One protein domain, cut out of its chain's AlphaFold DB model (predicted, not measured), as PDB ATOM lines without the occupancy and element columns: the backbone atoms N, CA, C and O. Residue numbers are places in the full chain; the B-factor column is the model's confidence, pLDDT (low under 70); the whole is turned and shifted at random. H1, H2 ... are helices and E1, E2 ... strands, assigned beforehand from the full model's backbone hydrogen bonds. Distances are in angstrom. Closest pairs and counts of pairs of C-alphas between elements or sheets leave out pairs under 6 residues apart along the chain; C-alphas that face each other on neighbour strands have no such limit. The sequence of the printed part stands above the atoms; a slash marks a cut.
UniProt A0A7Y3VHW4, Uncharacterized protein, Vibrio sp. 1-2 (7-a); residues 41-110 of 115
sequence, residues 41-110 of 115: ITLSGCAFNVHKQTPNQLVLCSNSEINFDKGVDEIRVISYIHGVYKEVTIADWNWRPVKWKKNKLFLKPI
ATOM      1  N   ILE A  41     -15.935 -29.662   1.322       96.94
ATOM      2  CA  ILE A  41     -15.560 -30.291   2.588       96.94
ATOM      3  C   ILE A  41     -16.324 -29.594   3.708       96.94
ATOM      4  O   ILE A  41     -16.266 -28.374   3.823       96.94
ATOM      5  N   THR A  42     -17.009 -30.350   4.563       97.00
ATOM      6  CA  THR A  42     -17.680 -29.787   5.744       97.00
ATOM      7  C   THR A  42     -16.968 -30.241   7.010       97.00
ATOM      8  O   THR A  42     -16.875 -31.435   7.272       97.00
ATOM      9  N   LEU A  43     -16.481 -29.292   7.811       96.38
ATOM     10  CA  LEU A  43     -15.860 -29.555   9.111       96.38
ATOM     11  C   LEU A  43     -16.565 -28.725  10.179       96.38
ATOM     12  O   LEU A  43     -16.617 -27.502  10.079       96.38
ATOM     13  N   SER A  44     -17.090 -29.388  11.216       94.44
ATOM     14  CA  SER A  44     -17.819 -28.729  12.317       94.44
ATOM     15  C   SER A  44     -18.906 -27.754  11.825       94.44
ATOM     16  O   SER A  44     -19.039 -26.649  12.340       94.44
ATOM     17  N   GLY A  45     -19.640 -28.139  10.774       94.12
ATOM     18  CA  GLY A  45     -20.701 -27.327  10.163       94.12
ATOM     19  C   GLY A  45     -20.233 -26.237   9.189       94.12
ATOM     20  O   GLY A  45     -21.054 -25.728   8.434       94.12
ATOM     21  N   CYS A  46     -18.935 -25.917   9.139       97.06
ATOM     22  CA  CYS A  46     -18.375 -24.950   8.194       97.06
ATOM     23  C   CYS A  46     -17.984 -25.634   6.881       97.06
ATOM     24  O   CYS A  46     -17.312 -26.668   6.879       97.06
ATOM     25  N   ALA A  47     -18.417 -25.048   5.769       98.12
ATOM     26  CA  ALA A  47     -18.107 -25.477   4.418       98.12
ATOM     27  C   ALA A  47     -16.775 -24.883   3.941       98.12
ATOM     28  O   ALA A  47     -16.487 -23.699   4.136       98.12
ATOM     29  N   PHE A  48     -15.981 -25.706   3.264       98.06
ATOM     30  CA  PHE A  48     -14.657 -25.392   2.754       98.06
ATOM     31  C   PHE A  48     -14.478 -25.916   1.333       98.06
ATOM     32  O   PHE A  48     -14.930 -27.010   1.006       98.06
ATOM     33  N   ASN A  49     -13.708 -25.179   0.539       97.75
ATOM     34  CA  ASN A  49     -13.171 -25.645  -0.734       97.75
ATOM     35  C   ASN A  49     -11.664 -25.895  -0.599       97.75
ATOM     36  O   ASN A  49     -10.966 -25.251   0.202       97.75
ATOM     37  N   VAL A  50     -11.133 -26.787  -1.430       97.38
ATOM     38  CA  VAL A  50      -9.686 -26.994  -1.533       97.38
ATOM     39  C   VAL A  50      -9.056 -25.786  -2.231       97.38
ATOM     40  O   VAL A  50      -9.224 -25.561  -3.427       97.38
ATOM     41  N   HIS A  51      -8.286 -24.996  -1.483       96.62
ATOM     42  CA  HIS A  51      -7.589 -23.827  -2.023       96.62
ATOM     43  C   HIS A  51      -6.261 -24.210  -2.675       96.62
ATOM     44  O   HIS A  51      -5.917 -23.744  -3.762       96.62
ATOM     45  N   LYS A  52      -5.483 -25.042  -1.980       94.88
ATOM     46  CA  LYS A  52      -4.183 -25.525  -2.443       94.88
ATOM     47  C   LYS A  52      -3.859 -26.842  -1.763       94.88
ATOM     48  O   LYS A  52      -4.029 -26.966  -0.556       94.88
ATOM     49  N   GLN A  53      -3.282 -27.769  -2.514       93.81
ATOM     50  CA  GLN A  53      -2.659 -28.958  -1.959       93.81
ATOM     51  C   GLN A  53      -1.219 -29.058  -2.455       93.81
ATOM     52  O   GLN A  53      -0.905 -28.786  -3.611       93.81
ATOM     53  N   THR A  54      -0.326 -29.397  -1.538       90.56
ATOM     54  CA  THR A  54       1.067 -29.758  -1.793       90.56
ATOM     55  C   THR A  54       1.327 -31.107  -1.125       90.56
ATOM     56  O   THR A  54       0.552 -31.492  -0.247       90.56
ATOM     57  N   PRO A  55       2.442 -31.796  -1.427       83.38
ATOM     58  CA  PRO A  55       2.750 -33.084  -0.797       83.38
ATOM     59  C   PRO A  55       2.767 -33.069   0.742       83.38
ATOM     60  O   PRO A  55       2.624 -34.108   1.374       83.38
ATOM     61  N   ASN A  56       2.968 -31.899   1.359       85.12
ATOM     62  CA  ASN A  56       3.103 -31.743   2.809       85.12
ATOM     63  C   ASN A  56       1.942 -31.010   3.473       85.12
ATOM     64  O   ASN A  56       1.952 -30.840   4.693       85.12
ATOM     65  N   GLN A  57       1.012 -30.471   2.692       91.69
ATOM     66  CA  GLN A  57       0.047 -29.528   3.222       91.69
ATOM     67  C   GLN A  57      -1.192 -29.460   2.348       91.69
ATOM     68  O   GLN A  57      -1.090 -29.226   1.144       91.69
ATOM     69  N   LEU A  58      -2.341 -29.561   2.998       94.88
ATOM     70  CA  LEU A  58      -3.633 -29.201   2.446       94.88
ATOM     71  C   LEU A  58      -4.037 -27.841   3.022       94.88
ATOM     72  O   LEU A  58      -3.888 -27.582   4.217       94.88
ATOM     73  N   VAL A  59      -4.503 -26.948   2.162       97.00
ATOM     74  CA  VAL A  59      -5.025 -25.638   2.533       97.00
ATOM     75  C   VAL A  59      -6.475 -25.588   2.105       97.00
ATOM     76  O   VAL A  59      -6.783 -25.640   0.911       97.00
ATOM     77  N   LEU A  60      -7.345 -25.455   3.093       98.12
ATOM     78  CA  LEU A  60      -8.767 -25.244   2.905       98.12
ATOM     79  C   LEU A  60      -9.070 -23.755   3.013       98.12
ATOM     80  O   LEU A  60      -8.461 -23.054   3.823       98.12
ATOM     81  N   CYS A  61      -9.994 -23.275   2.194       97.75
ATOM     82  CA  CYS A  61     -10.558 -21.934   2.296       97.75
ATOM     83  C   CYS A  61     -12.044 -22.082   2.590       97.75
ATOM     84  O   CYS A  61     -12.700 -22.881   1.920       97.75
ATOM     85  N   SER A  62     -12.564 -21.361   3.584       97.69
ATOM     86  CA  SER A  62     -14.001 -21.389   3.847       97.69
ATOM     87  C   SER A  62     -14.763 -20.893   2.621       97.69
ATOM     88  O   SER A  62     -14.307 -20.008   1.888       97.69
ATOM     89  N   ASN A  63     -15.907 -21.519   2.376       97.19
ATOM     90  CA  ASN A  63     -16.838 -21.109   1.344       97.19
ATOM     91  C   ASN A  63     -17.803 -20.087   1.955       97.19
ATOM     92  O   ASN A  63     -18.816 -20.458   2.548       97.19
ATOM     93  N   SER A  64     -17.442 -18.807   1.864       95.12
ATOM     94  CA  SER A  64     -18.168 -17.728   2.540       95.12
ATOM     95  C   SER A  64     -19.618 -17.590   2.073       95.12
ATOM     96  O   SER A  64     -20.460 -17.251   2.891       95.12
ATOM     97  N   GLU A  65     -19.936 -17.910   0.815       95.88
ATOM     98  CA  GLU A  65     -21.316 -17.879   0.309       95.88
ATOM     99  C   GLU A  65     -22.188 -18.926   1.015       95.88
ATOM    100  O   GLU A  65     -23.205 -18.587   1.616       95.88
ATOM    101  N   ILE A  66     -21.741 -20.189   1.033       96.31
ATOM    102  CA  ILE A  66     -22.470 -21.287   1.693       96.31
ATOM    103  C   ILE A  66     -22.554 -21.067   3.205       96.31
ATOM    104  O   ILE A  66     -23.570 -21.367   3.830       96.31
ATOM    105  N   ASN A  67     -21.474 -20.585   3.819       97.12
ATOM    106  CA  ASN A  67     -21.444 -20.368   5.261       97.12
ATOM    107  C   ASN A  67     -22.319 -19.187   5.679       97.12
ATOM    108  O   ASN A  67     -22.987 -19.283   6.704       97.12
ATOM    109  N   PHE A  68     -22.354 -18.113   4.887       95.31
ATOM    110  CA  PHE A  68     -23.236 -16.975   5.128       95.31
ATOM    111  C   PHE A  68     -24.705 -17.395   5.072       95.31
ATOM    112  O   PHE A  68     -25.446 -17.114   6.010       95.31
ATOM    113  N   ASP A  69     -25.095 -18.138   4.034       96.50
ATOM    114  CA  ASP A  69     -26.455 -18.673   3.882       96.50
ATOM    115  C   ASP A  69     -26.877 -19.541   5.082       96.50
ATOM    116  O   ASP A  69     -28.009 -19.487   5.555       96.50
ATOM    117  N   LYS A  70     -25.923 -20.279   5.662       94.31
ATOM    118  CA  LYS A  70     -26.137 -21.129   6.843       94.31
ATOM    119  C   LYS A  70     -25.973 -20.414   8.189       94.31
ATOM    120  O   LYS A  70     -26.091 -21.066   9.226       94.31
ATOM    121  N   GLY A  71     -25.654 -19.118   8.207       95.56
ATOM    122  CA  GLY A  71     -25.386 -18.370   9.441       95.56
ATOM    123  C   GLY A  71     -24.160 -18.868  10.222       95.56
ATOM    124  O   GLY A  71     -24.115 -18.759  11.447       95.56
ATOM    125  N   VAL A  72     -23.173 -19.449   9.537       96.56
ATOM    126  CA  VAL A  72     -21.963 -20.014  10.148       96.56
ATOM    127  C   VAL A  72     -20.874 -18.950  10.270       96.56
ATOM    128  O   VAL A  72     -20.390 -18.416   9.273       96.56
ATOM    129  N   ASP A  73     -20.411 -18.706  11.498       96.38
ATOM    130  CA  ASP A  73     -19.207 -17.909  11.758       96.38
ATOM    131  C   ASP A  73     -17.949 -18.722  11.408       96.38
ATOM    132  O   ASP A  73     -17.421 -19.506  12.206       96.38
ATOM    133  N   GLU A  74     -17.472 -18.542  10.177       95.62
ATOM    134  CA  GLU A  74     -16.330 -19.272   9.632       95.62
ATOM    135  C   GLU A  74     -15.044 -19.087  10.452       95.62
ATOM    136  O   GLU A  74     -14.296 -20.049  10.632       95.62
ATOM    137  N   ILE A  75     -14.789 -17.897  11.006       95.94
ATOM    138  CA  ILE A  75     -13.564 -17.620  11.768       95.94
ATOM    139  C   ILE A  75     -13.610 -18.334  13.117       95.94
ATOM    140  O   ILE A  75     -12.624 -18.961  13.532       95.94
ATOM    141  N   ARG A  76     -14.763 -18.299  13.789       96.19
ATOM    142  CA  ARG A  76     -14.969 -19.036  15.037       96.19
ATOM    143  C   ARG A  76     -14.841 -20.540  14.825       96.19
ATOM    144  O   ARG A  76     -14.172 -21.203  15.613       96.19
ATOM    145  N   VAL A  77     -15.407 -21.083  13.748       97.00
ATOM    146  CA  VAL A  77     -15.298 -22.522  13.465       97.00
ATOM    147  C   VAL A  77     -13.865 -22.915  13.100       97.00
ATOM    148  O   VAL A  77     -13.357 -23.904  13.622       97.00
ATOM    149  N   ILE A  78     -13.168 -22.139  12.265       97.56
ATOM    150  CA  ILE A  78     -11.771 -22.420  11.895       97.56
ATOM    151  C   ILE A  78     -10.857 -22.398  13.127       97.56
ATOM    152  O   ILE A  78     -10.034 -23.301  13.295       97.56
ATOM    153  N   SER A  79     -10.998 -21.385  13.988       96.44
ATOM    154  CA  SER A  79     -10.214 -21.284  15.224       96.44
ATOM    155  C   SER A  79     -10.522 -22.428  16.190       96.44
ATOM    156  O   SER A  79      -9.593 -23.005  16.754       96.44
ATOM    157  N   TYR A  80     -11.792 -22.826  16.312       97.06
ATOM    158  CA  TYR A  80     -12.192 -23.998  17.087       97.06
ATOM    159  C   TYR A  80     -11.563 -25.278  16.535       97.06
ATOM    160  O   TYR A  80     -10.976 -26.047  17.295       97.06
ATOM    161  N   ILE A  81     -11.600 -25.482  15.213       97.25
ATOM    162  CA  ILE A  81     -11.022 -26.676  14.598       97.25
ATOM    163  C   ILE A  81      -9.522 -26.765  14.878       97.25
ATOM    164  O   ILE A  81      -9.021 -27.826  15.241       97.25
ATOM    165  N   HIS A  82      -8.809 -25.648  14.714       96.69
ATOM    166  CA  HIS A  82      -7.373 -25.569  14.972       96.69
ATOM    167  C   HIS A  82      -7.012 -25.765  16.448       96.69
ATOM    168  O   HIS A  82      -5.998 -26.398  16.730       96.69
ATOM    169  N   GLY A  83      -7.816 -25.234  17.371       94.19
ATOM    170  CA  GLY A  83      -7.533 -25.276  18.805       94.19
ATOM    171  C   GLY A  83      -7.937 -26.577  19.500       94.19
ATOM    172  O   GLY A  83      -7.297 -26.957  20.477       94.19
ATOM    173  N   VAL A  84      -8.985 -27.254  19.021       95.75
ATOM    174  CA  VAL A  84      -9.599 -28.389  19.733       95.75
ATOM    175  C   VAL A  84      -9.260 -29.739  19.111       95.75
ATOM    176  O   VAL A  84      -8.977 -30.691  19.840       95.75
ATOM    177  N   TYR A  85      -9.257 -29.860  17.780       94.31
ATOM    178  CA  TYR A  85      -9.057 -31.165  17.150       94.31
ATOM    179  C   TYR A  85      -7.578 -31.482  16.932       94.31
ATOM    180  O   TYR A  85      -6.850 -30.760  16.250       94.31
ATOM    181  N   LYS A  86      -7.151 -32.645  17.436       90.88
ATOM    182  CA  LYS A  86      -5.828 -33.220  17.130       90.88
ATOM    183  C   LYS A  86      -5.706 -33.622  15.654       90.88
ATOM    184  O   LYS A  86      -4.612 -33.555  15.084       90.88
ATOM    185  N   GLU A  87      -6.819 -34.044  15.057       92.50
ATOM    186  CA  GLU A  87      -6.944 -34.404  13.647       92.50
ATOM    187  C   GLU A  87      -8.389 -34.292  13.147       92.50
ATOM    188  O   GLU A  87      -9.330 -34.313  13.936       92.50
ATOM    189  N   VAL A  88      -8.542 -34.185  11.831       93.50
ATOM    190  CA  VAL A  88      -9.810 -34.238  11.099       93.50
ATOM    191  C   VAL A  88      -9.686 -35.235   9.951       93.50
ATOM    192  O   VAL A  88      -8.632 -35.319   9.320       93.50
ATOM    193  N   THR A  89     -10.751 -35.971   9.655       92.25
ATOM    194  CA  THR A  89     -10.772 -36.928   8.542       92.25
ATOM    195  C   THR A  89     -11.401 -36.281   7.311       92.25
ATOM    196  O   THR A  89     -12.484 -35.707   7.390       92.25
ATOM    197  N   ILE A  90     -10.711 -36.337   6.170       92.62
ATOM    198  CA  ILE A  90     -11.172 -35.817   4.875       92.62
ATOM    199  C   ILE A  90     -10.779 -36.832   3.805       92.62
ATOM    200  O   ILE A  90      -9.591 -37.140   3.685       92.62
ATOM    201  N   ALA A  91     -11.763 -37.308   3.031       88.62
ATOM    202  CA  ALA A  91     -11.589 -38.337   1.999       88.62
ATOM    203  C   ALA A  91     -10.819 -39.563   2.527       88.62
ATOM    204  O   ALA A  91      -9.759 -39.910   2.010       88.62
ATOM    205  N   ASP A  92     -11.314 -40.133   3.631       86.00
ATOM    206  CA  ASP A  92     -10.751 -41.305   4.322       86.00
ATOM    207  C   ASP A  92      -9.287 -41.166   4.769       86.00
ATOM    208  O   ASP A  92      -8.618 -42.140   5.111       86.00
ATOM    209  N   TRP A  93      -8.783 -39.932   4.819       87.75
ATOM    210  CA  TRP A  93      -7.439 -39.623   5.274       87.75
ATOM    211  C   TRP A  93      -7.469 -38.688   6.476       87.75
ATOM    212  O   TRP A  93      -8.249 -37.738   6.514       87.75
ATOM    213  N   ASN A  94      -6.590 -38.923   7.451       90.44
ATOM    214  CA  ASN A  94      -6.487 -38.070   8.630       90.44
ATOM    215  C   ASN A  94      -5.525 -36.905   8.389       90.44
ATOM    216  O   ASN A  94      -4.421 -37.055   7.858       90.44
ATOM    217  N   TRP A  95      -5.937 -35.723   8.824       91.88
ATOM    218  CA  TRP A  95      -5.231 -34.468   8.627       91.88
ATOM    219  C   TRP A  95      -5.114 -33.717   9.947       91.88
ATOM    220  O   TRP A  95      -6.093 -33.531  10.659       91.88
ATOM    221  N   ARG A  96      -3.922 -33.223  10.270       93.31
ATOM    222  CA  ARG A  96      -3.671 -32.410  11.459       93.31
ATOM    223  C   ARG A  96      -3.889 -30.928  11.171       93.31
ATOM    224  O   ARG A  96      -3.137 -30.393  10.351       93.31
ATOM    225  N   PRO A  97      -4.775 -30.229  11.895       96.25
ATOM    226  CA  PRO A  97      -4.762 -28.771  11.959       96.25
ATOM    227  C   PRO A  97      -3.432 -28.260  12.512       96.25
ATOM    228  O   PRO A  97      -3.020 -28.624  13.607       96.25
ATOM    229  N   VAL A  98      -2.724 -27.426  11.745       95.19
ATOM    230  CA  VAL A  98      -1.418 -26.881  12.173       95.19
ATOM    231  C   VAL A  98      -1.405 -25.368  12.298       95.19
ATOM    232  O   VAL A  98      -0.627 -24.818  13.072       95.19
ATOM    233  N   LYS A  99      -2.239 -24.681  11.520       95.00
ATOM    234  CA  LYS A  99      -2.308 -23.224  11.484       95.00
ATOM    235  C   LYS A  99      -3.630 -22.803  10.866       95.00
ATOM    236  O   LYS A  99      -4.154 -23.497   9.999       95.00
ATOM    237  N   TRP A 100      -4.095 -21.612  11.209       96.00
ATOM    238  CA  TRP A 100      -5.082 -20.899  10.409       96.00
ATOM    239  C   TRP A 100      -4.635 -19.458  10.147       96.00
ATOM    240  O   TRP A 100      -3.739 -18.930  10.812       96.00
ATOM    241  N   LYS A 101      -5.185 -18.843   9.099       95.75
ATOM    242  CA  LYS A 101      -4.974 -17.427   8.775       95.75
ATOM    243  C   LYS A 101      -6.187 -16.907   8.018       95.75
ATOM    244  O   LYS A 101      -6.420 -17.348   6.893       95.75
ATOM    245  N   LYS A 102      -6.884 -15.917   8.586       95.00
ATOM    246  CA  LYS A 102      -8.150 -15.404   8.035       95.00
ATOM    247  C   LYS A 102      -9.124 -16.576   7.825       95.00
ATOM    248  O   LYS A 102      -9.290 -17.393   8.718       95.00
ATOM    249  N   ASN A 103      -9.658 -16.713   6.621       96.06
ATOM    250  CA  ASN A 103     -10.589 -17.748   6.205       96.06
ATOM    251  C   ASN A 103      -9.920 -19.059   5.738       96.06
ATOM    252  O   ASN A 103     -10.548 -19.878   5.070       96.06
ATOM    253  N   LYS A 104      -8.625 -19.262   6.034       98.00
ATOM    254  CA  LYS A 104      -7.869 -20.444   5.594       98.00
ATOM    255  C   LYS A 104      -7.436 -21.322   6.757       98.00
ATOM    256  O   LYS A 104      -6.815 -20.832   7.703       98.00
ATOM    257  N   LEU A 105      -7.657 -22.624   6.609       98.06
ATOM    258  CA  LEU A 105      -7.190 -23.673   7.513       98.06
ATOM    259  C   LEU A 105      -6.065 -24.469   6.842       98.06
ATOM    260  O   LEU A 105      -6.197 -24.925   5.707       98.06
ATOM    261  N   PHE A 106      -4.945 -24.622   7.542       97.12
ATOM    262  CA  PHE A 106      -3.768 -25.338   7.066       97.12
ATOM    263  C   PHE A 106      -3.664 -26.671   7.792       97.12
ATOM    264  O   PHE A 106      -3.641 -26.729   9.025       97.12
ATOM    265  N   LEU A 107      -3.540 -27.726   7.000       95.44
ATOM    266  CA  LEU A 107      -3.575 -29.107   7.437       95.44
ATOM    267  C   LEU A 107      -2.304 -29.837   6.994       95.44
ATOM    268  O   LEU A 107      -1.822 -29.616   5.883       95.44
ATOM    269  N   LYS A 108      -1.765 -30.727   7.831       92.50
ATOM    270  CA  LYS A 108      -0.711 -31.683   7.444       92.50
ATOM    271  C   LYS A 108      -1.287 -33.097   7.368       92.50
ATOM    272  O   LYS A 108      -2.063 -33.447   8.251       92.50
ATOM    273  N   PRO A 109      -0.916 -33.916   6.372       90.44
ATOM    274  CA  PRO A 109      -1.373 -35.299   6.317       90.44
ATOM    275  C   PRO A 109      -0.802 -36.100   7.493       90.44
ATOM    276  O   PRO A 109       0.348 -35.895   7.884       90.44
ATOM    277  N   ILE A 110      -1.599 -37.019   8.031       85.12
ATOM    278  CA  ILE A 110      -1.206 -37.993   9.052       85.12
ATOM    279  C   ILE A 110      -1.279 -39.380   8.412       85.12
ATOM    280  O   ILE A 110      -2.277 -39.704   7.777       85.12
TER     281      ILE A 110
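AT A GLANCE: This is residues 41 to 110 of the 115 residues of an uncharacterized protein of Vibrio sp. 1-2 (7-a) (UniProt A0A7Y3VHW4). One antiparallel sheet of six strands is strongly twisted and curled into a partial barrel, its two edge strands E1 and E4 coming near each other without being neighbours. Helix H2 packs mainly on E5 and E6 and also reaches E2, while the short helix H1 sits at the rim beside E2. The 70 printed residues hold six named strands and two named helices, along the chain E1 E2 E3 H1 H2 E4 E5 E6, and the sheet's order is E1 E2 E3 E6 E5 E4. The class is mixed, helices and strands; the whole is compact, with a radius of gyration of the C-alphas of 11.1 A and spans of 32 by 23 by 22 A.

IN THESE COORDINATES: E1 is residues 41 to 43, 6.6 A long, and begins with C-alpha 41 at (-15.560, -30.291, 2.588). E2 is residues 46 to 54, 22.4 A, and bends by 55 degrees at residue 51; E3 is residues 57 to 62, 16.2 A. H1 is residues 64 to 69, 8.4 A, and H2 is residues 74 to 84, 15.2 A, from C-alpha 74 at (-16.330, -19.272, 9.632). E4 is residues 88 to 90, 6.6 A. E5 is residues 93 to 101, 22.6 A, and bends by 62 degrees at residue 98. E6 is residues 104 to 110, 19.1 A, and ends with C-alpha 110 at (-1.206, -37.993, 9.052).

HOW THE PARTS SIT: E1 E2 E3 and E4 E5 E6 are meanders, each strand the antiparallel neighbour of the one before. In the hairpin E1 and E2, N 41 and O 48 are 2.9 A apart, within hydrogen-bond range. E2 is staggered, pairing with E1 over residues 46 to 48 and with E3 over 48 to 54, where N 54 and O 57 are 2.8 A apart. Antiparallel E3 and E6 join the meanders, with N 58 and O 107 at 2.9 A. In the hairpin E5 and E6, N 108 and O 96 are 2.9 A apart; in the hairpin E4 and E5, N 88 and O 95 are 2.8 A apart. The closest C-alphas of edge strands E1 and E4, those of Ile 41 and Ile 90, are 7.4 A apart. H2 is on the sheet; its closest C-alphas with E5 are those of His 82 and Pro 97, 5.1 A. H1 only grazes the sheet, with residues 64 to 68. H1 and H2 are close but not clearly touching, Asn 67 and Glu 74 having the closest C-alphas at 6.8 A, and about perpendicular at 75 degrees. In H1 and H2 every O i to N i+4 pair is within hydrogen-bond range.

THE WHOLE: The two C-alphas farthest apart, those of Pro 55 and Gly 71, are 33.4 A apart. The printed part, residues 41 to 110, has no cut, and the links between its named elements are tight. Its mean pLDDT is 94.6, and no printed residue is under 70.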